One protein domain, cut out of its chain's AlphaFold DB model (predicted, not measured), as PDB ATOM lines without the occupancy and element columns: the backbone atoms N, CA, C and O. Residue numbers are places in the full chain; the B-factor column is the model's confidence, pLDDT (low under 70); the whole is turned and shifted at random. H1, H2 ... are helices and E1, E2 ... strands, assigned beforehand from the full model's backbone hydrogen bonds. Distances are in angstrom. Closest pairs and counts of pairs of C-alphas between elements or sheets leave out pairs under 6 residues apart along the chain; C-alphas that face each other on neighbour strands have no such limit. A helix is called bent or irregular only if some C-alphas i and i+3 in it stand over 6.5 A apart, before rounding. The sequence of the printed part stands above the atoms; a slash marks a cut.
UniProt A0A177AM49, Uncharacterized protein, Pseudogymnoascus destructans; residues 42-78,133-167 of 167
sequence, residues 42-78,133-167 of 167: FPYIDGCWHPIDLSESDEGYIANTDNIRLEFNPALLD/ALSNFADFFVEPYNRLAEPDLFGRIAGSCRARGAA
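This is residues 42 to 78 and 133 to 167 of the 167 residues of an uncharacterized protein of Pseudogymnoascus destructans (UniProt A0A177AM49). With little regular structure, this is a small three-stranded sheet with helix H1 over one face, making two layers, and a long loop, residues 54 to 67, at one end. The 72 printed residues run E1, E2, H1, E3, with 27 in named elements of mixed class; the sheet, order E1 E2 E3, is mixed. It is only just compact, close to loose, with radius of gyration 13.0 A and spans 39 by 25 by 18 A.

E1, residues 49 to 53, and E2, residues 68 to 72, form an antiparallel hairpin; N 52 and O 69 are 2.8 A apart. E3, residues 158 to 162, is parallel to E2; N 162 and O 70 are 2.9 A apart. H1, residues 137 to 148, is on the sheet, its height over the sheet 10.1 A; its closest C-alphas to E1 are Pro 144 and Trp 49, 6.4 A. H1 is irregular, C-alphas 141 and 144 being 7.1 A apart, with 6 of 8 O i to N i+4 pairs within hydrogen-bond range.

E1 begins at C-alpha 49 (152.655, 96.793, 130.869) and E3 ends at C-alpha 162 (155.802, 89.786, 125.862). H1 is 18.5 A long, E1 13.3 A, E2 13.2 A, E3 11.2 A.

Residues 79 to 132 are cut out, a 15.7 A gap between C-alphas 78 and 133. The E1 to E2 link is long. Residues 158 to 160 and 163 to 167 have pLDDT under 70.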
ATOM      1  N   PHE A  42     139.201  87.815 132.605       92.62
ATOM      2  CA  PHE A  42     139.603  89.113 133.133       92.62
ATOM      3  C   PHE A  42     139.591  90.141 132.010       92.62
ATOM      4  O   PHE A  42     140.313  89.956 131.032       92.62
ATOM      5  N   PRO A  43     138.791  91.212 132.104       92.00
ATOM      6  CA  PRO A  43     138.838  92.280 131.121       92.00
ATOM      7  C   PRO A  43     140.224  92.924 131.090       92.00
ATOM      8  O   PRO A  43     140.803  93.216 132.135       92.00
ATOM      9  N   TYR A  44     140.735  93.174 129.890       91.88
ATOM     10  CA  TYR A  44     141.915  94.008 129.721       91.88
ATOM     11  C   TYR A  44     141.644  95.440 130.202       91.88
ATOM     12  O   TYR A  44     140.624  96.042 129.852       91.88
ATOM     13  N   ILE A  45     142.598  95.960 130.974       91.75
ATOM     14  CA  ILE A  45     142.695  97.355 131.389       91.75
ATOM     15  C   ILE A  45     144.086  97.886 131.029       91.75
ATOM     16  O   ILE A  45     145.072  97.146 131.075       91.75
ATOM     17  N   ASP A  46     144.140  99.163 130.672       90.06
ATOM     18  CA  ASP A  46     145.378  99.882 130.368       90.06
ATOM     19  C   ASP A  46     146.246 100.056 131.632       90.06
ATOM     20  O   ASP A  46     145.743 100.040 132.759       90.06
ATOM     21  N   GLY A  47     147.553 100.227 131.453       90.31
ATOM     22  CA  GLY A  47     148.545 100.361 132.521       90.31
ATOM     23  C   GLY A  47     149.104  99.040 133.059       90.31
ATOM     24  O   GLY A  47     149.760  99.037 134.103       90.31
ATOM     25  N   CYS A  48     148.870  97.913 132.382       91.38
ATOM     26  CA  CYS A  48     149.351  96.600 132.835       91.38
ATOM     27  C   CYS A  48     150.750  96.242 132.313       91.38
ATOM     28  O   CYS A  48     151.329  95.242 132.746       91.38
ATOM     29  N   TRP A  49     151.312  97.028 131.395       91.31
ATOM     30  CA  TRP A  49     152.655  96.793 130.869       91.31
ATOM     31  C   TRP A  49     153.711  97.532 131.677       91.31
ATOM     32  O   TRP A  49     153.614  98.736 131.914       91.31
ATOM     33  N   HIS A  50     154.774  96.824 132.049       89.25
ATOM     34  CA  HIS A  50     155.906  97.430 132.739       89.25
ATOM     35  C   HIS A  50     157.243  97.026 132.115       89.25
ATOM     36  O   HIS A  50     157.378  95.931 131.558       89.25
ATOM     37  N   PRO A  51     158.254  97.902 132.216       89.94
ATOM     38  CA  PRO A  51     159.610  97.559 131.828       89.94
ATOM     39  C   PRO A  51     160.205  96.539 132.796       89.94
ATOM     40  O   PRO A  51     159.996  96.595 134.011       89.94
ATOM     41  N   ILE A  52     160.978  95.621 132.233       89.75
ATOM     42  CA  ILE A  52     161.928  94.777 132.944       89.75
ATOM     43  C   ILE A  52     163.307  94.965 132.318       89.75
ATOM     44  O   ILE A  52     163.437  95.007 131.090       89.75
ATOM     45  N   ASP A  53     164.329  95.081 133.160       89.44
ATOM     46  CA  ASP A  53     165.719  95.085 132.712       89.44
ATOM     47  C   ASP A  53     166.189  93.634 132.531       89.44
ATOM     48  O   ASP A  53     165.957  92.777 133.388       89.44
ATOM     49  N   LEU A  54     166.829  93.356 131.399       88.69
ATOM     50  CA  LEU A  54     167.380  92.052 131.055       88.69
ATOM     51  C   LEU A  54     168.848  91.979 131.478       88.69
ATOM     52  O   LEU A  54     169.651  92.871 131.200       88.69
ATOM     53  N   SER A  55     169.201  90.875 132.118       89.56
ATOM     54  CA  SER A  55     170.573  90.487 132.428       89.56
ATOM     55  C   SER A  55     171.197  89.677 131.288       89.56
ATOM     56  O   SER A  55     170.501  89.187 130.403       89.56
ATOM     57  N   GLU A  56     172.515  89.465 131.330       89.56
ATOM     58  CA  GLU A  56     173.237  88.661 130.326       89.56
ATOM     59  C   GLU A  56     172.730  87.215 130.204       89.56
ATOM     60  O   GLU A  56     172.904  86.581 129.163       89.56
ATOM     61  N   SER A  57     172.111  86.682 131.261       88.69
ATOM     62  CA  SER A  57     171.501  85.349 131.255       88.69
ATOM     63  C   SER A  57     170.108  85.308 130.629       88.69
ATOM     64  O   SER A  57     169.597  84.215 130.378       88.69
ATOM     65  N   ASP A  58     169.479  86.460 130.400       87.38
ATOM     66  CA  ASP A  58     168.104  86.525 129.927       87.38
ATOM     67  C   ASP A  58     168.006  86.409 128.404       87.38
ATOM     68  O   ASP A  58     168.770  86.990 127.628       87.38
ATOM     69  N   GLU A  59     166.992  85.670 127.956       82.19
ATOM     70  CA  GLU A  59     166.668  85.549 126.540       82.19
ATOM     71  C   GLU A  59     166.293  86.919 125.953       82.19
ATOM     72  O   GLU A  59     165.384  87.598 126.448       82.19
ATOM     73  N   GLY A  60     166.975  87.296 124.868       79.75
ATOM     74  CA  GLY A  60     166.805  88.586 124.198       79.75
ATOM     75  C   GLY A  60     167.782  89.672 124.654       79.75
ATOM     76  O   GLY A  60     167.686  90.788 124.148       79.75
ATOM     77  N   TYR A  61     168.721  89.360 125.555       85.88
ATOM     78  CA  TYR A  61     169.817  90.264 125.900       85.88
ATOM     79  C   TYR A  61     170.731  90.528 124.696       85.88
ATOM     80  O   TYR A  61     171.169  89.612 123.996       85.88
ATOM     81  N   ILE A  62     171.057  91.800 124.480       84.19
ATOM     82  CA  ILE A  62     171.973  92.281 123.451       84.19
ATOM     83  C   ILE A  62     173.015  93.176 124.123       84.19
ATOM     84  O   ILE A  62     172.706  94.246 124.656       84.19
ATOM     85  N   ALA A  63     174.279  92.757 124.065       83.38
ATOM     86  CA  ALA A  63     175.386  93.518 124.634       83.38
ATOM     87  C   ALA A  63     175.434  94.954 124.078       83.38
ATOM     88  O   ALA A  63     175.314  95.166 122.870       83.38
ATOM     89  N   ASN A  64     175.683  95.924 124.964       81.69
ATOM     90  CA  ASN A  64     175.757  97.362 124.660       81.69
ATOM     91  C   ASN A  64     174.432  98.006 124.204       81.69
ATOM     92  O   ASN A  64     174.449  98.984 123.458       81.69
ATOM     93  N   THR A  65     173.293  97.475 124.651       83.25
ATOM     94  CA  THR A  65     171.974  98.110 124.494       83.25
ATOM     95  C   THR A  65     171.330  98.347 125.859       83.25
ATOM     96  O   THR A  65     171.835  97.868 126.877       83.25
ATOM     97  N   ASP A  66     170.206  99.066 125.894       82.31
ATOM     98  CA  ASP A  66     169.478  99.331 127.142       82.31
ATOM     99  C   ASP A  66     168.832  98.082 127.748       82.31
ATOM    100  O   ASP A  66     168.447  98.120 128.915       82.31
ATOM    101  N   ASN A  67     168.729  96.994 126.970       85.44
ATOM    102  CA  ASN A  67     168.296  95.673 127.421       85.44
ATOM    103  C   ASN A  67     166.970  95.681 128.186       85.44
ATOM    104  O   ASN A  67     166.827  95.023 129.207       85.44
ATOM    105  N   ILE A  68     165.978  96.407 127.674       87.12
ATOM    106  CA  ILE A  68     164.632  96.419 128.254       87.12
ATOM    107  C   ILE A  68     163.719  95.510 127.454       87.12
ATOM    108  O   ILE A  68     163.737  95.497 126.218       87.12
ATOM    109  N   ARG A  69     162.836  94.827 128.171       89.06
ATOM    110  CA  ARG A  69     161.637  94.214 127.609       89.06
ATOM    111  C   ARG A  69     160.416  94.762 128.327       89.06
ATOM    112  O   ARG A  69     160.463  94.998 129.528       89.06
ATOM    113  N   LEU A  70     159.323  94.954 127.597       89.69
ATOM    114  CA  LEU A  70     158.028  95.184 128.229       89.69
ATOM    115  C   LEU A  70     157.346  93.849 128.491       89.69
ATOM    116  O   LEU A  70     157.245  93.003 127.595       89.69
ATOM    117  N   GLU A  71     156.875  93.676 129.717       90.25
ATOM    118  CA  GLU A  71     156.123  92.506 130.139       90.25
ATOM    119  C   GLU A  71     154.757  92.931 130.677       90.25
ATOM    120  O   GLU A  71     154.628  93.925 131.395       90.25
ATOM    121  N   PHE A  72     153.727  92.189 130.275       89.62
ATOM    122  CA  PHE A  72     152.391  92.346 130.832       89.62
ATOM    123  C   PHE A  72     152.366  91.754 132.243       89.62
ATOM    124  O   PHE A  72     152.732  90.591 132.422       89.62
ATOM    125  N   ASN A  73     151.913  92.529 133.227       90.44
ATOM    126  CA  ASN A  73     151.791  92.109 134.619       90.44
ATOM    127  C   ASN A  73     150.327  91.933 135.022       90.44
ATOM    128  O   ASN A  73     149.656  92.912 135.358       90.44
ATOM    129  N   PRO A  74     149.841  90.683 135.092       87.94
ATOM    130  CA  PRO A  74     148.467  90.400 135.479       87.94
ATOM    131  C   PRO A  74     148.142  90.776 136.926       87.94
ATOM    132  O   PRO A  74     146.972  90.897 137.267       87.94
ATOM    133  N   ALA A  75     149.142  90.987 137.791       86.69
ATOM    134  CA  ALA A  75     148.900  91.441 139.160       86.69
ATOM    135  C   ALA A  75     148.387  92.892 139.227       86.69
ATOM    136  O   ALA A  75     147.920  93.317 140.284       86.69
ATOM    137  N   LEU A  76     148.493  93.641 138.122       89.06
ATOM    138  CA  LEU A  76     147.935  94.986 137.976       89.06
ATOM    139  C   LEU A  76     146.479  94.977 137.496       89.06
ATOM    140  O   LEU A  76     145.837  96.020 137.552       89.06
ATOM    141  N   LEU A  77     145.949  93.824 137.067       91.44
ATOM    142  CA  LEU A  77     144.544  93.695 136.700       91.44
ATOM    143  C   LEU A  77     143.639  93.927 137.911       91.44
ATOM    144  O   LEU A  77     143.944  93.512 139.036       91.44
ATOM    145  N   ASP A  78     142.479  94.523 137.650       90.19
ATOM    146  CA  ASP A  78     141.452  94.686 138.667       90.19
ATOM    147  C   ASP A  78     140.947  93.313 139.144       90.19
ATOM    148  O   ASP A  78     140.543  92.476 138.327       90.19
ATOM    149  N   ALA A 133     138.368  93.021 124.392       91.12
ATOM    150  CA  ALA A 133     137.218  93.340 123.566       91.12
ATOM    151  C   ALA A 133     137.666  93.928 122.219       91.12
ATOM    152  O   ALA A 133     138.674  94.619 122.109       91.12
ATOM    153  N   LEU A 134     136.868  93.750 121.166       91.88
ATOM    154  CA  LEU A 134     137.211  94.327 119.859       91.88
ATOM    155  C   LEU A 134     137.369  95.860 119.915       91.88
ATOM    156  O   LEU A 134     138.174  96.426 119.183       91.88
ATOM    157  N   SER A 135     136.623  96.522 120.804       91.94
ATOM    158  CA  SER A 135     136.687  97.971 121.008       91.94
ATOM    159  C   SER A 135     137.988  98.458 121.644       91.94
ATOM    160  O   SER A 135     138.356  99.595 121.386       91.94
ATOM    161  N   ASN A 136     138.662  97.635 122.455       89.44
ATOM    162  CA  ASN A 136     139.921  97.985 123.129       89.44
ATOM    163  C   ASN A 136     141.133  97.221 122.564       89.44
ATOM    164  O   ASN A 136     142.245  97.356 123.063       89.44
ATOM    165  N   PHE A 137     140.944  96.442 121.493       89.44
ATOM    166  CA  PHE A 137     142.016  95.678 120.854       89.44
ATOM    167  C   PHE A 137     143.129  96.571 120.294       89.44
ATOM    168  O   PHE A 137     144.307  96.232 120.393       89.44
ATOM    169  N   ALA A 138     142.761  97.719 119.718       91.50
ATOM    170  CA  ALA A 138     143.737  98.693 119.238       91.50
ATOM    171  C   ALA A 138     144.572  99.263 120.395       91.50
ATOM    172  O   ALA A 138     145.789  99.366 120.263       91.50
ATOM    173  N   ASP A 139     143.933  99.560 121.528       91.12
ATOM    174  CA  ASP A 139     144.606 100.088 122.716       91.12
ATOM    175  C   ASP A 139     145.585  99.056 123.281       91.12
ATOM    176  O   ASP A 139     146.762  99.365 123.434       91.12
ATOM    177  N   PHE A 140     145.152  97.798 123.434       89.50
ATOM    178  CA  PHE A 140     146.016  96.691 123.866       89.50
ATOM    179  C   PHE A 140     147.259  96.523 122.980       89.50
ATOM    180  O   PHE A 140     148.353  96.251 123.471       89.50
ATOM    181  N   PHE A 141     147.104  96.681 121.661       87.31
ATOM    182  CA  PHE A 141     148.216  96.547 120.721       87.31
ATOM    183  C   PHE A 141     149.190  97.734 120.775       87.31
ATOM    184  O   PHE A 141     150.391  97.556 120.571       87.31
ATOM    185  N   VAL A 142     148.687  98.950 121.016       90.69
ATOM    186  CA  VAL A 142     149.486 100.185 120.978       90.69
ATOM    187  C   VAL A 142     150.097 100.528 122.342       90.69
ATOM    188  O   VAL A 142     151.175 101.124 122.380       90.69
ATOM    189  N   GLU A 143     149.474 100.120 123.448       91.00
ATOM    190  CA  GLU A 143     149.904 100.426 124.819       91.00
ATOM    191  C   GLU A 143     151.401 100.171 125.073       91.00
ATOM    192  O   GLU A 143     152.060 101.079 125.588       91.00
ATOM    193  N   PRO A 144     152.007  99.034 124.669       89.00
ATOM    194  CA  PRO A 144     153.434  98.821 124.901       89.00
ATOM    195  C   PRO A 144     154.300  99.907 124.252       89.00
ATOM    196  O   PRO A 144     155.277 100.380 124.829       89.00
ATOM    197  N   TYR A 145     153.928 100.360 123.055       87.00
ATOM    198  CA  TYR A 145     154.651 101.420 122.359       87.00
ATOM    199  C   TYR A 145     154.452 102.778 123.036       87.00
ATOM    200  O   TYR A 145     155.412 103.539 123.156       87.00
ATOM    201  N   ASN A 146     153.240 103.062 123.521       89.69
ATOM    202  CA  ASN A 146     152.968 104.264 124.311       89.69
ATOM    203  C   ASN A 146     153.809 104.277 125.593       89.69
ATOM    204  O   ASN A 146     154.427 105.296 125.898       89.69
ATOM    205  N   ARG A 147     153.919 103.137 126.287       89.19
ATOM    206  CA  ARG A 147     154.716 103.018 127.512       89.19
ATOM    207  C   ARG A 147     156.201 103.298 127.273       89.19
ATOM    208  O   ARG A 147     156.825 103.951 128.103       89.19
ATOM    209  N   LEU A 148     156.762 102.867 126.138       85.81
ATOM    210  CA  LEU A 148     158.145 103.190 125.742       85.81
ATOM    211  C   LEU A 148     158.359 104.673 125.410       85.81
ATOM    212  O   LEU A 148     159.486 105.160 125.485       85.81
ATOM    213  N   ALA A 149     157.301 105.385 125.023       86.12
ATOM    214  CA  ALA A 149     157.360 106.810 124.725       86.12
ATOM    215  C   ALA A 149     157.273 107.693 125.985       86.12
ATOM    216  O   ALA A 149     157.446 108.911 125.883       86.12
ATOM    217  N   GLU A 150     157.020 107.112 127.160       89.06
ATOM    218  CA  GLU A 150     156.981 107.852 128.421       89.06
ATOM    219  C   GLU A 150     158.369 108.367 128.837       89.06
ATOM    220  O   GLU A 150     159.384 107.744 128.519       89.06
ATOM    221  N   PRO A 151     158.454 109.498 129.569       87.31
ATOM    222  CA  PRO A 151     159.722 110.187 129.829       87.31
ATOM    223  C   PRO A 151     160.795 109.357 130.546       87.31
ATOM    224  O   PRO A 151     161.978 109.657 130.412       87.31
ATOM    225  N   ASP A 152     160.399 108.351 131.325       86.69
ATOM    226  CA  ASP A 152     161.304 107.467 132.064       86.69
ATOM    227  C   ASP A 152     161.960 106.396 131.175       86.69
ATOM    228  O   ASP A 152     163.050 105.915 131.491       86.69
ATOM    229  N   LEU A 153     161.322 106.043 130.056       84.38
ATOM    230  CA  LEU A 153     161.817 105.069 129.078       84.38
ATOM    231  C   LEU A 153     162.211 105.707 127.740       84.38
ATOM    232  O   LEU A 153     162.816 105.043 126.897       84.38
ATOM    233  N   PHE A 154     161.913 106.993 127.556       80.38
ATOM    234  CA  PHE A 154     162.124 107.709 126.310       80.38
ATOM    235  C   PHE A 154     163.581 107.633 125.840       80.38
ATOM    236  O   PHE A 154     164.517 107.988 126.557       80.38
ATOM    237  N   GLY A 155     163.768 107.195 124.594       75.75
ATOM    238  CA  GLY A 155     165.085 107.041 123.973       75.75
ATOM    239  C   GLY A 155     165.787 105.720 124.285       75.75
ATOM    240  O   GLY A 155     166.819 105.456 123.669       75.75
ATOM    241  N   ARG A 156     165.229 104.878 125.167       79.62
ATOM    242  CA  ARG A 156     165.734 103.522 125.381       79.62
ATOM    243  C   ARG A 156     165.220 102.574 124.296       79.62
ATOM    244  O   ARG A 156     164.070 102.668 123.862       79.62
ATOM    245  N   ILE A 157     166.059 101.637 123.860       71.19
ATOM    246  CA  ILE A 157     165.676 100.629 122.859       71.19
ATOM    247  C   ILE A 157     165.179  99.367 123.569       71.19
ATOM    248  O   ILE A 157     165.953  98.660 124.216       71.19
ATOM    249  N   ALA A 158     163.890  99.059 123.414       69.62
ATOM    250  CA  ALA A 158     163.327  97.788 123.862       69.62
ATOM    251  C   ALA A 158     163.489  96.705 122.788       69.62
ATOM    252  O   ALA A 158     163.244  96.946 121.606       69.62
ATOM    253  N   GLY A 159     163.885  95.498 123.200       62.91
ATOM    254  CA  GLY A 159     164.113  94.386 122.272       62.91
ATOM    255  C   GLY A 159     162.820  93.741 121.757       62.91
ATOM    256  O   GLY A 159     162.693  93.454 120.569       62.91
ATOM    257  N   SER A 160     161.846  93.496 122.642       68.31
ATOM    258  CA  SER A 160     160.529  92.920 122.315       68.31
ATOM    259  C   SER A 160     159.503  93.224 123.416       68.31
ATOM    260  O   SER A 160     159.873  93.699 124.489       68.31
ATOM    261  N   CYS A 161     158.220  92.955 123.160       71.81
ATOM    262  CA  CYS A 161     157.150  92.975 124.164       71.81
ATOM    263  C   CYS A 161     156.610  91.551 124.337       71.81
ATOM    264  O   CYS A 161     156.462  90.830 123.348       71.81
ATOM    265  N   ARG A 162     156.322  91.128 125.571       75.75
ATOM    266  CA  ARG A 162     155.802  89.786 125.862       75.75
ATOM    267  C   ARG A 162     154.544  89.858 126.725       75.75
ATOM    268  O   ARG A 162     154.614  90.230 127.891       75.75
ATOM    269  N   ALA A 163     153.424  89.407 126.168       69.25
ATOM    270  CA  ALA A 163     152.239  89.033 126.930       69.25
ATOM    271  C   ALA A 163     152.192  87.502 127.027       69.25
ATOM    272  O   ALA A 163     152.168  86.811 126.009       69.25
ATOM    273  N   ARG A 164     152.228  86.951 128.242       56.34
ATOM    274  CA  ARG A 164     151.918  85.533 128.482       56.34
ATOM    275  C   ARG A 164     150.422  85.426 128.790       56.34
ATOM    276  O   ARG A 164     149.925  86.217 129.577       56.34
ATOM    277  N   GLY A 165     149.719  84.474 128.171       51.88
ATOM    278  CA  GLY A 165     148.308  84.186 128.490       51.88
ATOM    279  C   GLY A 165     147.244  84.971 127.706       51.88
ATOM    280  O   GLY A 165     146.069  84.884 128.049       51.88
ATOM    281  N   ALA A 166     147.614  85.702 126.650       41.16
ATOM    282  CA  ALA A 166     146.649  86.222 125.676       41.16
ATOM    283  C   ALA A 166     146.431  85.159 124.586       41.16
ATOM    284  O   ALA A 166     147.342  84.894 123.798       41.16
ATOM    285  N   ALA A 167     145.273  84.497 124.616       35.16
ATOM    286  CA  ALA A 167     144.831  83.563 123.582       35.16
ATOM    287  C   ALA A 167     144.090  84.301 122.461       35.16
ATOM    288  O   ALA A 167     143.327  85.238 122.786       35.16
TER     289      ALA A 167